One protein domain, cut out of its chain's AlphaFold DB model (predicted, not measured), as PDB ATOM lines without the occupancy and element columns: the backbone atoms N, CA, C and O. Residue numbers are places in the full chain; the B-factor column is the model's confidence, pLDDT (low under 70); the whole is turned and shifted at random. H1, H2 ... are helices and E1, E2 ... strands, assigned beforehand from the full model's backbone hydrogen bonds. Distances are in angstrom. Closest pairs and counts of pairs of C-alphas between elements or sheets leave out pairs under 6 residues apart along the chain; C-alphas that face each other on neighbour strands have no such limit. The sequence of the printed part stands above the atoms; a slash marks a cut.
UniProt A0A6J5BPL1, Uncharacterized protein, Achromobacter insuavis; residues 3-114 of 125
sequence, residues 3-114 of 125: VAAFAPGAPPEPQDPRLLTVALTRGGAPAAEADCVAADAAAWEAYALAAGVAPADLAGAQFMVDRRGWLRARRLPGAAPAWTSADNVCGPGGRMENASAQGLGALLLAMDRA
ATOM      1  N   VAL A   3      98.824 126.831 122.029       94.81
ATOM      2  CA  VAL A   3      99.155 126.192 120.749       94.81
ATOM      3  C   VAL A   3      99.640 124.784 121.058       94.81
ATOM      4  O   VAL A   3     100.540 124.623 121.878       94.81
ATOM      5  N   ALA A   4      99.025 123.774 120.455       92.81
ATOM      6  CA  ALA A   4      99.351 122.371 120.687       92.81
ATOM      7  C   ALA A   4      99.813 121.728 119.378       92.81
ATOM      8  O   ALA A   4      99.067 121.711 118.400       92.81
ATOM      9  N   ALA A   5     101.042 121.210 119.359       92.94
ATOM     10  CA  ALA A   5     101.570 120.455 118.233       92.94
ATOM     11  C   ALA A   5     100.875 119.094 118.169       92.94
ATOM     12  O   ALA A   5     101.101 118.221 119.005       92.94
ATOM     13  N   PHE A   6     100.002 118.929 117.186       89.31
ATOM     14  CA  PHE A   6      99.197 117.731 117.033       89.31
ATOM     15  C   PHE A   6      99.949 116.649 116.256       89.31
ATOM     16  O   PHE A   6     100.592 116.926 115.241       89.31
ATOM     17  N   ALA A   7      99.792 115.402 116.700       75.75
ATOM     18  CA  ALA A   7     100.091 114.218 115.908       75.75
ATOM     19  C   ALA A   7      98.876 113.284 115.877       75.75
ATOM     20  O   ALA A   7      98.184 113.146 116.891       75.75
ATOM     21  N   PRO A   8      98.631 112.602 114.745       74.00
ATOM     22  CA  PRO A   8      97.620 111.557 114.672       74.00
ATOM     23  C   PRO A   8      97.809 110.514 115.782       74.00
ATOM     24  O   PRO A   8      98.915 110.025 115.994       74.00
ATOM     25  N   GLY A   9      96.727 110.174 116.487       70.62
ATOM     26  CA  GLY A   9      96.745 109.178 117.564       70.62
ATOM     27  C   GLY A   9      97.264 109.676 118.917       70.62
ATOM     28  O   GLY A   9      97.274 108.900 119.871       70.62
ATOM     29  N   ALA A  10      97.661 110.949 119.036       68.62
ATOM     30  CA  ALA A  10      97.931 111.547 120.338       68.62
ATOM     31  C   ALA A  10      96.640 111.596 121.185       68.62
ATOM     32  O   ALA A  10      95.559 111.816 120.627       68.62
ATOM     33  N   PRO A  11      96.730 111.409 122.517       67.62
ATOM     34  CA  PRO A  11      95.573 111.573 123.382       67.62
ATOM     35  C   PRO A  11      95.001 112.990 123.239       67.62
ATOM     36  O   PRO A  11      95.778 113.943 123.098       67.62
ATOM     37  N   PRO A  12      93.668 113.145 123.282       71.44
ATOM     38  CA  PRO A  12      93.047 114.458 123.258       71.44
ATOM     39  C   PRO A  12      93.546 115.285 124.443       71.44
ATOM     40  O   PRO A  12      93.554 114.828 125.588       71.44
ATOM     41  N   GLU A  13      93.986 116.506 124.157       76.12
ATOM     42  CA  GLU A  13      94.347 117.455 125.199       76.12
ATOM     43  C   GLU A  13      93.055 118.093 125.732       76.12
ATOM     44  O   GLU A  13      92.346 118.738 124.952       76.12
ATOM     45  N   PRO A  14      92.756 117.989 127.043       78.56
ATOM     46  CA  PRO A  14      91.539 118.555 127.607       78.56
ATOM     47  C   PRO A  14      91.392 120.040 127.265       78.56
ATOM     48  O   PRO A  14      92.327 120.841 127.433       78.56
ATOM     49  N   GLN A  15      90.212 120.417 126.777       83.19
ATOM     50  CA  GLN A  15      89.869 121.816 126.554       83.19
ATOM     51  C   GLN A  15      89.651 122.529 127.892       83.19
ATOM     52  O   GLN A  15      89.087 121.968 128.830       83.19
ATOM     53  N   ASP A  16      90.103 123.778 127.973       86.94
ATOM     54  CA  ASP A  16      89.855 124.663 129.109       86.94
ATOM     55  C   ASP A  16      89.113 125.894 128.578       86.94
ATOM     56  O   ASP A  16      89.654 126.577 127.709       86.94
ATOM     57  N   PRO A  17      87.913 126.225 129.082       89.75
ATOM     58  CA  PRO A  17      87.103 127.324 128.548       89.75
ATOM     59  C   PRO A  17      87.757 128.707 128.702       89.75
ATOM     60  O   PRO A  17      87.290 129.684 128.121       89.75
ATOM     61  N   ARG A  18      88.833 128.827 129.490       90.81
ATOM     62  CA  ARG A  18      89.617 130.066 129.631       90.81
ATOM     63  C   ARG A  18      90.673 130.214 128.533       90.81
ATOM     64  O   ARG A  18      91.362 131.235 128.482       90.81
ATOM     65  N   LEU A  19      90.847 129.198 127.689       89.69
ATOM     66  CA  LEU A  19      91.857 129.129 126.646       89.69
ATOM     67  C   LEU A  19      91.228 128.897 125.280       89.69
ATOM     68  O   LEU A  19      90.426 127.996 125.101       89.69
ATOM     69  N   LEU A  20      91.715 129.652 124.299       92.50
ATOM     70  CA  LEU A  20      91.627 129.257 122.900       92.50
ATOM     71  C   LEU A  20      92.764 128.274 122.601       92.50
ATOM     72  O   LEU A  20      93.928 128.593 122.887       92.50
ATOM     73  N   THR A  21      92.436 127.116 122.037       92.12
ATOM     74  CA  THR A  21      93.371 126.077 121.600       92.12
ATOM     75  C   THR A  21      93.546 126.112 120.084       92.12
ATOM     76  O   THR A  21      92.605 125.906 119.323       92.12
ATOM     77  N   VAL A  22      94.785 126.309 119.638       93.12
ATOM     78  CA  VAL A  22      95.187 126.189 118.234       93.12
ATOM     79  C   VAL A  22      95.904 124.858 118.035       93.12
ATOM     80  O   VAL A  22      96.955 124.628 118.639       93.12
ATOM     81  N   ALA A  23      95.375 123.998 117.168       92.75
ATOM     82  CA  ALA A  23      96.091 122.824 116.689       92.75
ATOM     83  C   ALA A  23      97.147 123.253 115.669       92.75
ATOM     84  O   ALA A  23      96.823 123.722 114.579       92.75
ATOM     85  N   LEU A  24      98.416 123.079 116.018       93.88
ATOM     86  CA  LEU A  24      99.529 123.208 115.094       93.88
ATOM     87  C   LEU A  24      99.738 121.858 114.407       93.88
ATOM     88  O   LEU A  24      99.962 120.852 115.075       93.88
ATOM     89  N   THR A  25      99.645 121.829 113.081       91.56
ATOM     90  CA  THR A  25      99.732 120.607 112.271       91.56
ATOM     91  C   THR A  25     100.748 120.799 111.150       91.56
ATOM     92  O   THR A  25     100.984 121.921 110.705       91.56
ATOM     93  N   ARG A  26     101.336 119.704 110.664       87.31
ATOM     94  CA  ARG A  26     102.205 119.716 109.484       87.31
ATOM     95  C   ARG A  26     101.436 119.155 108.289       87.31
ATOM     96  O   ARG A  26     101.431 117.948 108.079       87.31
ATOM     97  N   GLY A  27     100.763 120.019 107.525       77.00
ATOM     98  CA  GLY A  27     100.069 119.603 106.297       77.00
ATOM     99  C   GLY A  27      98.601 119.186 106.455       77.00
ATOM    100  O   GLY A  27      98.059 118.565 105.548       77.00
ATOM    101  N   GLY A  28      97.932 119.569 107.551       66.00
ATOM    102  CA  GLY A  28      96.486 119.827 107.487       66.00
ATOM    103  C   GLY A  28      95.516 118.727 107.921       66.00
ATOM    104  O   GLY A  28      94.353 118.806 107.542       66.00
ATOM    105  N   ALA A  29      95.916 117.749 108.741       68.25
ATOM    106  CA  ALA A  29      94.931 116.930 109.458       68.25
ATOM    107  C   ALA A  29      94.491 117.660 110.749       68.25
ATOM    108  O   ALA A  29      95.299 117.751 111.677       68.25
ATOM    109  N   PRO A  30      93.265 118.214 110.825       64.38
ATOM    110  CA  PRO A  30      92.807 118.956 111.996       64.38
ATOM    111  C   PRO A  30      92.601 118.027 113.200       64.38
ATOM    112  O   PRO A  30      92.108 116.908 113.062       64.38
ATOM    113  N   ALA A  31      92.937 118.510 114.397       69.31
ATOM    114  CA  ALA A  31      92.561 117.851 115.644       69.31
ATOM    115  C   ALA A  31      91.084 118.151 115.947       69.31
ATOM    116  O   ALA A  31      90.701 119.319 115.969       69.31
ATOM    117  N   ALA A  32      90.271 117.122 116.202       65.88
ATOM    118  CA  ALA A  32      88.811 117.245 116.330       65.88
ATOM    119  C   ALA A  32      88.327 118.156 117.479       65.88
ATOM    120  O   ALA A  32      87.165 118.545 117.493       65.88
ATOM    121  N   GLU A  33      89.199 118.504 118.427       78.31
ATOM    122  CA  GLU A  33      88.839 119.239 119.646       78.31
ATOM    123  C   GLU A  33      89.447 120.650 119.732       78.31
ATOM    124  O   GLU A  33      89.260 121.326 120.737       78.31
ATOM    125  N   ALA A  34      90.192 121.112 118.722       87.56
ATOM    126  CA  ALA A  34      90.795 122.448 118.742       87.56
ATOM    127  C   ALA A  34      89.849 123.533 118.202       87.56
ATOM    128  O   ALA A  34      89.127 123.307 117.234       87.56
ATOM    129  N   ASP A  35      89.921 124.740 118.771       90.31
ATOM    130  CA  ASP A  35      89.129 125.894 118.323       90.31
ATOM    131  C   ASP A  35      89.594 126.427 116.960       90.31
ATOM    132  O   ASP A  35      88.820 127.008 116.202       90.31
ATOM    133  N   CYS A  36      90.888 126.284 116.660       91.12
ATOM    134  CA  CYS A  36      91.539 126.791 115.452       91.12
ATOM    135  C   CYS A  36      92.636 125.833 114.975       91.12
ATOM    136  O   CYS A  36      93.167 125.039 115.754       91.12
ATOM    137  N   VAL A  37      93.041 125.957 113.708       91.12
ATOM    138  CA  VAL A  37      94.122 125.153 113.118       91.12
ATOM    139  C   VAL A  37      95.155 126.054 112.445       91.12
ATOM    140  O   VAL A  37      94.811 126.904 111.628       91.12
ATOM    141  N   ALA A  38      96.429 125.826 112.756       92.88
ATOM    142  CA  ALA A  38      97.576 126.341 112.023       92.88
ATOM    143  C   ALA A  38      98.223 125.176 111.257       92.88
ATOM    144  O   ALA A  38      98.838 124.298 111.859       92.88
ATOM    145  N   ALA A  39      98.043 125.138 109.934       91.75
ATOM    146  CA  ALA A  39      98.492 124.028 109.078       91.75
ATOM    147  C   ALA A  39      99.768 124.318 108.270       91.75
ATOM    148  O   ALA A  39     100.229 123.456 107.517       91.75
ATOM    149  N   ASP A  40     100.322 125.523 108.407       92.56
ATOM    150  CA  ASP A  40     101.512 125.955 107.679       92.56
ATOM    151  C   ASP A  40     102.759 125.197 108.167       92.56
ATOM    152  O   ASP A  40     103.070 125.170 109.362       92.56
ATOM    153  N   ALA A  41     103.505 124.609 107.231       92.75
ATOM    154  CA  ALA A  41     104.758 123.930 107.533       92.75
ATOM    155  C   ALA A  41     105.791 124.879 108.161       92.75
ATOM    156  O   ALA A  41     106.487 124.478 109.087       92.75
ATOM    157  N   ALA A  42     105.860 126.143 107.737       95.25
ATOM    158  CA  ALA A  42     106.760 127.130 108.330       95.25
ATOM    159  C   ALA A  42     106.396 127.435 109.792       95.25
ATOM    160  O   ALA A  42     107.286 127.651 110.615       95.25
ATOM    161  N   ALA A  43     105.105 127.392 110.144       95.00
ATOM    162  CA  ALA A  43     104.684 127.505 111.538       95.00
ATOM    163  C   ALA A  43     105.166 126.297 112.354       95.00
ATOM    164  O   ALA A  43     105.695 126.473 113.449       95.00
ATOM    165  N   TRP A  44     105.055 125.079 111.812       95.19
ATOM    166  CA  TRP A  44     105.589 123.879 112.463       95.19
ATOM    167  C   TRP A  44     107.094 124.002 112.743       95.19
ATOM    168  O   TRP A  44     107.536 123.809 113.875       95.19
ATOM    169  N   GLU A  45     107.874 124.396 111.736       96.50
ATOM    170  CA  GLU A  45     109.326 124.585 111.848       96.50
ATOM    171  C   GLU A  45     109.695 125.667 112.883       96.50
ATOM    172  O   GLU A  45     110.584 125.470 113.715       96.50
ATOM    173  N   ALA A  46     108.971 126.791 112.906       96.38
ATOM    174  CA  ALA A  46     109.210 127.867 113.867       96.38
ATOM    175  C   ALA A  46     108.965 127.430 115.322       96.38
ATOM    176  O   ALA A  46     109.739 127.773 116.221       96.38
ATOM    177  N   TYR A  47     107.910 126.652 115.571       96.19
ATOM    178  CA  TYR A  47     107.613 126.144 116.911       96.19
ATOM    179  C   TYR A  47     108.568 125.020 117.342       96.19
ATOM    180  O   TYR A  47     108.902 124.950 118.525       96.19
ATOM    181  N   ALA A  48     109.082 124.203 116.412       95.75
ATOM    182  CA  ALA A  48     110.173 123.257 116.682       95.75
ATOM    183  C   ALA A  48     111.428 123.982 117.176       95.75
ATOM    184  O   ALA A  48     111.976 123.645 118.230       95.75
ATOM    185  N   LEU A  49     111.811 125.057 116.481       95.94
ATOM    186  CA  LEU A  49     112.929 125.906 116.880       95.94
ATOM    187  C   LEU A  49     112.712 126.525 118.271       95.94
ATOM    188  O   LEU A  49     113.606 126.470 119.112       95.94
ATOM    189  N   ALA A  50     111.520 127.068 118.546       93.31
ATOM    190  CA  ALA A  50     111.188 127.643 119.855       93.31
ATOM    191  C   ALA A  50     111.195 126.601 120.995       93.31
ATOM    192  O   ALA A  50     111.538 126.918 122.145       93.31
ATOM    193  N   ALA A  51     110.831 125.354 120.683       93.62
ATOM    194  CA  ALA A  51     110.928 124.220 121.595       93.62
ATOM    195  C   ALA A  51     112.367 123.725 121.800       93.62
ATOM    196  O   ALA A  51     112.648 123.121 122.835       93.62
ATOM    197  N   GLY A  52     113.282 124.024 120.875       93.75
ATOM    198  CA  GLY A  52     114.654 123.523 120.905       93.75
ATOM    199  C   GLY A  52     114.750 122.034 120.563       93.75
ATOM    200  O   GLY A  52     115.636 121.354 121.072       93.75
ATOM    201  N   VAL A  53     113.829 121.528 119.738       95.12
ATOM    202  CA  VAL A  53     113.775 120.126 119.292       95.12
ATOM    203  C   VAL A  53     113.784 120.054 117.768       95.12
ATOM    204  O   VAL A  53     113.495 121.045 117.092       95.12
ATOM    205  N   ALA A  54     114.104 118.886 117.210       96.06
ATOM    206  CA  ALA A  54     113.963 118.691 115.774       96.06
ATOM    207  C   ALA A  54     112.473 118.731 115.374       96.06
ATOM    208  O   ALA A  54     111.609 118.334 116.159       96.06
ATOM    209  N   PRO A  55     112.133 119.138 114.140       94.06
ATOM    210  CA  PRO A  55     110.741 119.187 113.683       94.06
ATOM    211  C   PRO A  55     110.015 117.841 113.758       94.06
ATOM    212  O   PRO A  55     108.799 117.815 113.931       94.06
ATOM    213  N   ALA A  56     110.747 116.731 113.625       92.38
ATOM    214  CA  ALA A  56     110.207 115.381 113.771       92.38
ATOM    215  C   ALA A  56     109.776 115.063 115.217       92.38
ATOM    216  O   ALA A  56     108.864 114.266 115.416       92.38
ATOM    217  N   ASP A  57     110.370 115.744 116.199       93.06
ATOM    218  CA  ASP A  57     110.166 115.514 117.631       93.06
ATOM    219  C   ASP A  57     109.221 116.548 118.264       93.06
ATOM    220  O   ASP A  57     109.098 116.606 119.481       93.06
ATOM    221  N   LEU A  58     108.569 117.411 117.474       93.62
ATOM    222  CA  LEU A  58     107.715 118.481 118.007       93.62
ATOM    223  C   LEU A  58     106.341 117.979 118.488       93.62
ATOM    224  O   LEU A  58     105.718 118.595 119.355       93.62
ATOM    225  N   ALA A  59     105.842 116.888 117.912       91.06
ATOM    226  CA  ALA A  59     104.511 116.358 118.187       91.06
ATOM    227  C   ALA A  59     104.257 116.146 119.690       91.06
ATOM    228  O   ALA A  59     105.025 115.472 120.366       91.06
ATOM    229  N   GLY A  60     103.157 116.695 120.212       89.19
ATOM    230  CA  GLY A  60     102.799 116.657 121.633       89.19
ATOM    231  C   GLY A  60     103.296 117.855 122.449       89.19
ATOM    232  O   GLY A  60     102.879 118.019 123.597       89.19
ATOM    233  N   ALA A  61     104.140 118.720 121.876       92.69
ATOM    234  CA  ALA A  61     104.557 119.955 122.528       92.69
ATOM    235  C   ALA A  61     103.388 120.938 122.671       92.69
ATOM    236  O   ALA A  61     102.493 121.010 121.824       92.69
ATOM    237  N   GLN A  62     103.416 121.739 123.733       93.19
ATOM    238  CA  GLN A  62     102.399 122.751 124.001       93.19
ATOM    239  C   GLN A  62     103.027 124.080 124.375       93.19
ATOM    240  O   GLN A  62     104.016 124.143 125.099       93.19
ATOM    241  N   PHE A  63     102.414 125.159 123.915       94.75
ATOM    242  CA  PHE A  63     102.935 126.507 124.058       94.75
ATOM    243  C   PHE A  63     101.845 127.405 124.607       94.75
ATOM    244  O   PHE A  63     100.721 127.420 124.102       94.75
ATOM    245  N   MET A  64     102.184 128.160 125.641       93.75
ATOM    246  CA  MET A  64     101.283 129.128 126.231       93.75
ATOM    247  C   MET A  64     101.652 130.518 125.736       93.75
ATOM    248  O   MET A  64     102.771 130.983 125.949       93.75
ATOM    249  N   VAL A  65     100.704 131.167 125.073       93.19
ATOM    250  CA  VAL A  65     100.859 132.482 124.453       93.19
ATOM    251  C   VAL A  65      99.907 133.455 125.144       93.19
ATOM    252  O   VAL A  65      98.724 133.142 125.331       93.19
ATOM    253  N   ASP A  66     100.407 134.615 125.567       90.44
ATOM    254  CA  ASP A  66      99.566 135.637 126.196       90.44
ATOM    255  C   ASP A  66      98.662 136.362 125.184       90.44
ATOM    256  O   ASP A  66      98.707 136.122 123.977       90.44
ATOM    257  N   ARG A  67      97.800 137.256 125.683       87.38
ATOM    258  CA  ARG A  67      96.836 138.003 124.853       87.38
ATOM    259  C   ARG A  67      97.487 138.925 123.818       87.38
ATOM    260  O   ARG A  67      96.791 139.412 122.935       87.38
ATOM    261  N   ARG A  68      98.791 139.186 123.924       87.94
ATOM    262  CA  ARG A  68      99.549 140.054 123.013       87.94
ATOM    263  C   ARG A  68     100.408 139.262 122.034       87.94
ATOM    264  O   ARG A  68     101.146 139.867 121.266       87.94
ATOM    265  N   GLY A  69     100.303 137.933 122.048       88.88
ATOM    266  CA  GLY A  69     101.036 137.062 121.137       88.88
ATOM    267  C   GLY A  69     102.426 136.665 121.630       88.88
ATOM    268  O   GLY A  69     103.174 136.062 120.867       88.88
ATOM    269  N   TRP A  70     102.791 136.956 122.883       90.88
ATOM    270  CA  TRP A  70     104.102 136.569 123.406       90.88
ATOM    271  C   TRP A  70     104.096 135.156 123.974       90.88
ATOM    272  O   TRP A  70     103.208 134.792 124.747       90.88
ATOM    273  N   LEU A  71     105.124 134.372 123.642       92.62
ATOM    274  CA  LEU A  71     105.357 133.055 124.230       92.62
ATOM    275  C   LEU A  71     105.729 133.193 125.715       92.62
ATOM    276  O   LEU A  71     106.627 133.954 126.067       92.62
ATOM    277  N   ARG A  72     105.037 132.449 126.584       91.50
ATOM    278  CA  ARG A  72     105.163 132.518 128.053       91.50
ATOM    279  C   ARG A  72     105.623 131.213 128.683       91.50
ATOM    280  O   ARG A  72     106.394 131.239 129.640       91.50
ATOM    281  N   ALA A  73     105.200 130.089 128.122       92.31
ATOM    282  CA  ALA A  73     105.662 128.771 128.528       92.31
ATOM    283  C   ALA A  73     105.708 127.818 127.333       92.31
ATOM    284  O   ALA A  73     104.931 127.965 126.388       92.31
ATOM    285  N   ARG A  74     106.601 126.833 127.400       93.06
ATOM    286  CA  ARG A  74     106.701 125.704 126.480       93.06
ATOM    287  C   ARG A  74     106.768 124.416 127.294       93.06
ATOM    288  O   ARG A  74     107.576 124.310 128.207       93.06
ATOM    289  N   ARG A  75     105.956 123.437 126.932       90.69
ATOM    290  CA  ARG A  75     105.987 122.087 127.481       90.69
ATOM    291  C   ARG A  75     106.389 121.136 126.368       90.69
ATOM    292  O   ARG A  75     105.772 121.145 125.303       90.69
ATOM    293  N   LEU A  76     107.438 120.357 126.608       90.94
ATOM    294  CA  LEU A  76     107.944 119.389 125.638       90.94
ATOM    295  C   LEU A  76     107.050 118.138 125.584       90.94
ATOM    296  O   LEU A  76     106.326 117.859 126.547       90.94
ATOM    297  N   PRO A  77     107.105 117.366 124.489       86.31
ATOM    298  CA  PRO A  77     106.418 116.082 124.411       86.31
ATOM    299  C   PRO A  77     106.833 115.148 125.553       86.31
ATOM    300  O   PRO A  77     108.002 115.099 125.929       86.31
ATOM    301  N   GLY A  78     105.874 114.411 126.118       82.31
ATOM    302  CA  GLY A  78     106.130 113.462 127.210       82.31
ATOM    303  C   GLY A  78     106.434 114.092 128.576       82.31
ATOM    304  O   GLY A  78     106.704 113.365 129.530       82.31
ATOM    305  N   ALA A  79     106.379 115.423 128.700       81.38
ATOM    306  CA  ALA A  79     106.498 116.096 129.988       81.38
ATOM    307  C   ALA A  79     105.340 115.731 130.938       81.38
ATOM    308  O   ALA A  79     104.270 115.287 130.512       81.38
ATOM    309  N   ALA A  80     105.558 115.948 132.238       73.31
ATOM    310  CA  ALA A  80     104.552 115.685 133.262       73.31
ATOM    311  C   ALA A  80     103.222 116.423 132.970       73.31
ATOM    312  O   ALA A  80     103.236 117.501 132.368       73.31
ATOM    313  N   PRO A  81     102.066 115.892 133.422       70.69
ATOM    314  CA  PRO A  81     100.752 116.434 133.052       70.69
ATOM    315  C   PRO A  81     100.511 117.874 133.522       70.69
ATOM    316  O   PRO A  81      99.720 118.606 132.930       70.69
ATOM    317  N   ALA A  82     101.164 118.283 134.611       78.38
ATOM    318  CA  ALA A  82     100.997 119.606 135.192       78.38
ATOM    319  C   ALA A  82     102.037 120.588 134.644       78.38
ATOM    320  O   ALA A  82     103.226 120.285 134.613       78.38
ATOM    321  N   TRP A  83     101.588 121.797 134.299       83.06
ATOM    322  CA  TRP A  83     102.476 122.921 134.003       83.06
ATOM    323  C   TRP A  83     103.316 123.291 135.228       83.06
ATOM    324  O   TRP A  83     102.798 123.402 136.347       83.06
ATOM    325  N   THR A  84     104.602 123.524 134.997       78.19
ATOM    326  CA  THR A  84     105.591 123.847 136.027       78.19
ATOM    327  C   THR A  84     106.441 125.055 135.634       78.19
ATOM    328  O   THR A  84     106.450 125.502 134.489       78.19
ATOM    329  N   SER A  85     107.226 125.571 136.577       73.31
ATOM    330  CA  SER A  85     108.156 126.677 136.335       73.31
ATOM    331  C   SER A  85     109.273 126.308 135.363       73.31
ATOM    332  O   SER A  85     109.856 127.205 134.750       73.31
ATOM    333  N   ALA A  86     109.563 125.012 135.195       69.50
ATOM    334  CA  ALA A  86     110.519 124.530 134.204       69.50
ATOM    335  C   ALA A  86     110.053 124.832 132.770       69.50
ATOM    336  O   ALA A  86     110.888 125.065 131.895       69.50
ATOM    337  N   ASP A  87     108.738 124.918 132.561       79.69
ATOM    338  CA  ASP A  87     108.129 125.207 131.264       79.69
ATOM    339  C   ASP A  87     108.187 126.708 130.917       79.69
ATOM    340  O   ASP A  87     108.018 127.085 129.760       79.69
ATOM    341  N   ASN A  88     108.447 127.599 131.883       82.56
ATOM    342  CA  ASN A  88     108.449 129.046 131.643       82.56
ATOM    343  C   ASN A  88     109.603 129.467 130.723       82.56
ATOM    344  O   ASN A  88     110.766 129.129 130.973       82.56
ATOM    345  N   VAL A  89     109.306 130.301 129.724       85.50
ATOM    346  CA  VAL A  89     110.330 130.945 128.886       85.50
ATOM    347  C   VAL A  89     110.708 132.324 129.437       85.50
ATOM    348  O   VAL A  89     109.943 132.947 130.176       85.50
ATOM    349  N   CYS A  90     111.912 132.795 129.110       83.94
ATOM    350  CA  CYS A  90     112.372 134.129 129.497       83.94
ATOM    351  C   CYS A  90     111.690 135.204 128.638       83.94
ATOM    352  O   CYS A  90     111.696 135.103 127.413       83.94
ATOM    353  N   GLY A  91     111.140 136.240 129.276       81.88
ATOM    354  CA  GLY A  91     110.660 137.456 128.618       81.88
ATOM    355  C   GLY A  91     111.535 138.677 128.938       81.88
ATOM    356  O   GLY A  91     112.517 138.557 129.673       81.88
ATOM    357  N   PRO A  92     111.174 139.876 128.440       81.50
ATOM    358  CA  PRO A  92     111.910 141.119 128.704       81.50
ATOM    359  C   PRO A  92     112.043 141.475 130.192       81.50
ATOM    360  O   PRO A  92     113.045 142.052 130.597       81.50
ATOM    361  N   GLY A  93     111.051 141.111 131.010       79.00
ATOM    362  CA  GLY A  93     111.085 141.260 132.471       79.00
ATOM    363  C   GLY A  93     111.712 140.071 133.207       79.00
ATOM    364  O   GLY A  93     111.525 139.945 134.411       79.00
ATOM    365  N   GLY A  94     112.397 139.172 132.495       82.44
ATOM    366  CA  GLY A  94     112.896 137.909 133.030       82.44
ATOM    367  C   GLY A  94     111.894 136.758 132.903       82.44
ATOM    368  O   GLY A  94     110.918 136.815 132.149       82.44
ATOM    369  N   ARG A  95     112.171 135.660 133.609       79.25
ATOM    370  CA  ARG A  95     111.271 134.501 133.690       79.25
ATOM    371  C   ARG A  95     110.130 134.821 134.657       79.25
ATOM    372  O   ARG A  95     110.360 135.443 135.685       79.25
ATOM    373  N   MET A  96     108.912 134.361 134.357       82.44
ATOM    374  CA  MET A  96     107.799 134.469 135.310       82.44
ATOM    375  C   MET A  96     108.147 133.701 136.593       82.44
ATOM    376  O   MET A  96     108.266 132.472 136.571       82.44
ATOM    377  N   GLU A  97     108.334 134.424 137.695       67.44
ATOM    378  CA  GLU A  97     108.549 133.833 139.014       67.44
ATOM    379  C   GLU A  97     107.224 133.280 139.566       67.44
ATOM    380  O   GLU A  97     106.147 133.804 139.283       67.44
ATOM    381  N   ASN A  98     107.301 132.205 140.358       58.38
ATOM    382  CA  ASN A  98     106.185 131.573 141.086       58.38
ATOM    383  C   ASN A  98     105.208 130.663 140.330       58.38
ATOM    384  O   ASN A  98     104.198 130.268 140.910       58.38
ATOM    385  N   ALA A  99     105.532 130.182 139.129       56.69
ATOM    386  CA  ALA A  99     104.863 128.981 138.617       56.69
ATOM    387  C   ALA A  99     105.448 127.703 139.257       56.69
ATOM    388  O   ALA A  99     105.775 126.759 138.548       56.69
ATOM    389  N   SER A 100     105.649 127.632 140.584       53.75
ATOM    390  CA  SER A 100     105.860 126.300 141.187       53.75
ATOM    391  C   SER A 100     104.656 125.441 140.800       53.75
ATOM    392  O   SER A 100     103.586 126.014 140.651       53.75
ATOM    393  N   ALA A 101     104.851 124.148 140.527       55.28
ATOM    394  CA  ALA A 101     103.951 123.200 139.846       55.28
ATOM    395  C   ALA A 101     102.467 123.170 140.310       55.28
ATOM    396  O   ALA A 101     101.950 122.161 140.770       55.28
ATOM    397  N   GLN A 102     101.765 124.288 140.177       67.38
ATOM    398  CA  GLN A 102     100.401 124.561 140.623       67.38
ATOM    399  C   GLN A 102      99.412 124.357 139.462       67.38
ATOM    400  O   GLN A 102      98.230 124.684 139.567       67.38
ATOM    401  N   GLY A 103      99.899 123.829 138.334       81.50
ATOM    402  CA  GLY A 103      99.104 123.521 137.159       81.50
ATOM    403  C   GLY A 103      98.687 124.750 136.355       81.50
ATOM    404  O   GLY A 103      99.191 125.864 136.519       81.50
ATOM    405  N   LEU A 104      97.746 124.525 135.439       86.44
ATOM    406  CA  LEU A 104      97.364 125.501 134.422       86.44
ATOM    407  C   LEU A 104      96.808 126.806 135.014       86.44
ATOM    408  O   LEU A 104      97.156 127.885 134.550       86.44
ATOM    409  N   GLY A 105      95.975 126.736 136.056       88.00
ATOM    410  CA  GLY A 105      95.331 127.926 136.625       88.00
ATOM    411  C   GLY A 105      96.322 128.967 137.155       88.00
ATOM    412  O   GLY A 105      96.156 130.159 136.897       88.00
ATOM    413  N   ALA A 106      97.376 128.523 137.844       86.88
ATOM    414  CA  ALA A 106      98.417 129.412 138.351       86.88
ATOM    415  C   ALA A 106      99.250 130.031 137.224       86.88
ATOM    416  O   ALA A 106      99.568 131.219 137.281       86.88
ATOM    417  N   LEU A 107      99.545 129.255 136.173       88.19
ATOM    418  CA  LEU A 107     100.221 129.763 134.981       88.19
ATOM    419  C   LEU A 107      99.416 130.896 134.326       88.19
ATOM    420  O   LEU A 107      99.978 131.952 134.042       88.19
ATOM    421  N   LEU A 108      98.103 130.718 134.147       89.31
ATOM    422  CA  LEU A 108      97.244 131.755 133.557       89.31
ATOM    423  C   LEU A 108      97.218 133.031 134.409       89.31
ATOM    424  O   LEU A 108      97.393 134.126 133.878       89.31
ATOM    425  N   LEU A 109      97.098 132.898 135.733       89.00
ATOM    426  CA  LEU A 109      97.154 134.043 136.648       89.00
ATOM    427  C   LEU A 109      98.512 134.761 136.613       89.00
ATOM    428  O   LEU A 109      98.558 135.986 136.717       89.00
ATOM    429  N   ALA A 110      99.620 134.027 136.482       87.25
ATOM    430  CA  ALA A 110     100.953 134.617 136.371       87.25
ATOM    431  C   ALA A 110     101.122 135.401 135.060       87.25
ATOM    432  O   ALA A 110     101.679 136.499 135.066       87.25
ATOM    433  N   MET A 111     100.598 134.875 133.949       88.56
ATOM    434  CA  MET A 111     100.607 135.571 132.661       88.56
ATOM    435  C   MET A 111      99.801 136.871 132.708       88.56
ATOM    436  O   MET A 111     100.283 137.895 132.227       88.56
ATOM    437  N   ASP A 112      98.612 136.841 133.316       87.69
ATOM    438  CA  ASP A 112      97.734 138.012 133.425       87.69
ATOM    439  C   ASP A 112      98.329 139.114 134.320       87.69
ATOM    440  O   ASP A 112      98.118 140.298 134.062       87.69
ATOM    441  N   ARG A 113      99.105 138.752 135.352       87.75
ATOM    442  CA  ARG A 113      99.771 139.716 136.252       87.75
ATOM    443  C   ARG A 113     101.013 140.372 135.657       87.75
ATOM    444  O   ARG A 113     101.416 141.428 136.133       87.75
ATOM    445  N   ALA A 114     101.631 139.749 134.658       85.81
ATOM    446  CA  ALA A 114     102.882 140.211 134.068       85.81
ATOM    447  C   ALA A 114     102.778 140.292 132.535       85.81
ATOM    448  O   ALA A 114     103.485 139.553 131.840       85.81
TER     449      ALA A 114
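AT A GLANCE: This is residues 3 to 114 of the 125 residues of an uncharacterized protein of Achromobacter insuavis (UniProt A0A6J5BPL1). With little regular structure, the domain is a strongly twisted five-stranded sheet among long loops, with H1 across one face and H2 grazing it near E4 and E5. The 112 printed residues, 41 in named elements, hold E1 E2 E3 H1 E4 E5 H2 along the chain; the class is mixed, helices and strands. The mixed sheet runs E3 E2 E1 E4 E5. The whole is compact, radius of gyration of the C-alphas 13.5 A, spanning 36 by 27 by 26 A.

HOW THE PARTS SIT: E1, residues 3 to 5, is parallel to E2, residues 21 to 24 (N 4 to O 22, 2.9 A). E3, residues 36 to 38, is parallel to E2 (N 38 to O 23, 2.8 A). H1, residues 41 to 51, is on the sheet at a height of 9.0 A; its closest C-alphas to E2 are Trp 44 and Leu 24, 6.6 A. E4, residues 62 to 65, is antiparallel to E1 (N 3 to O 63, 2.9 A) and forms a hairpin with E5, residues 71 to 75 (N 64 to O 73, 2.9 A). H2, residues 103 to 113, only grazes the sheet; C-alphas 72 and 111, closest of E5 and H2, are 7.2 A apart. In H1 and H2 every O i to N i+4 pair is within hydrogen-bond range.

IN THESE COORDINATES: E1 begins at C-alpha 3 (99.155, 126.192, 120.749); H2, 16.2 A long, ends at C-alpha 113 (99.771, 139.716, 136.252). H1 is 15.4 A long.

THE WHOLE: The printed part has no cut. Links E1 to E2, E2 to E3 and E5 to H2 are long. Residues 10 to 11, 28 to 32, 86 and 97 to 102 have pLDDT under 70.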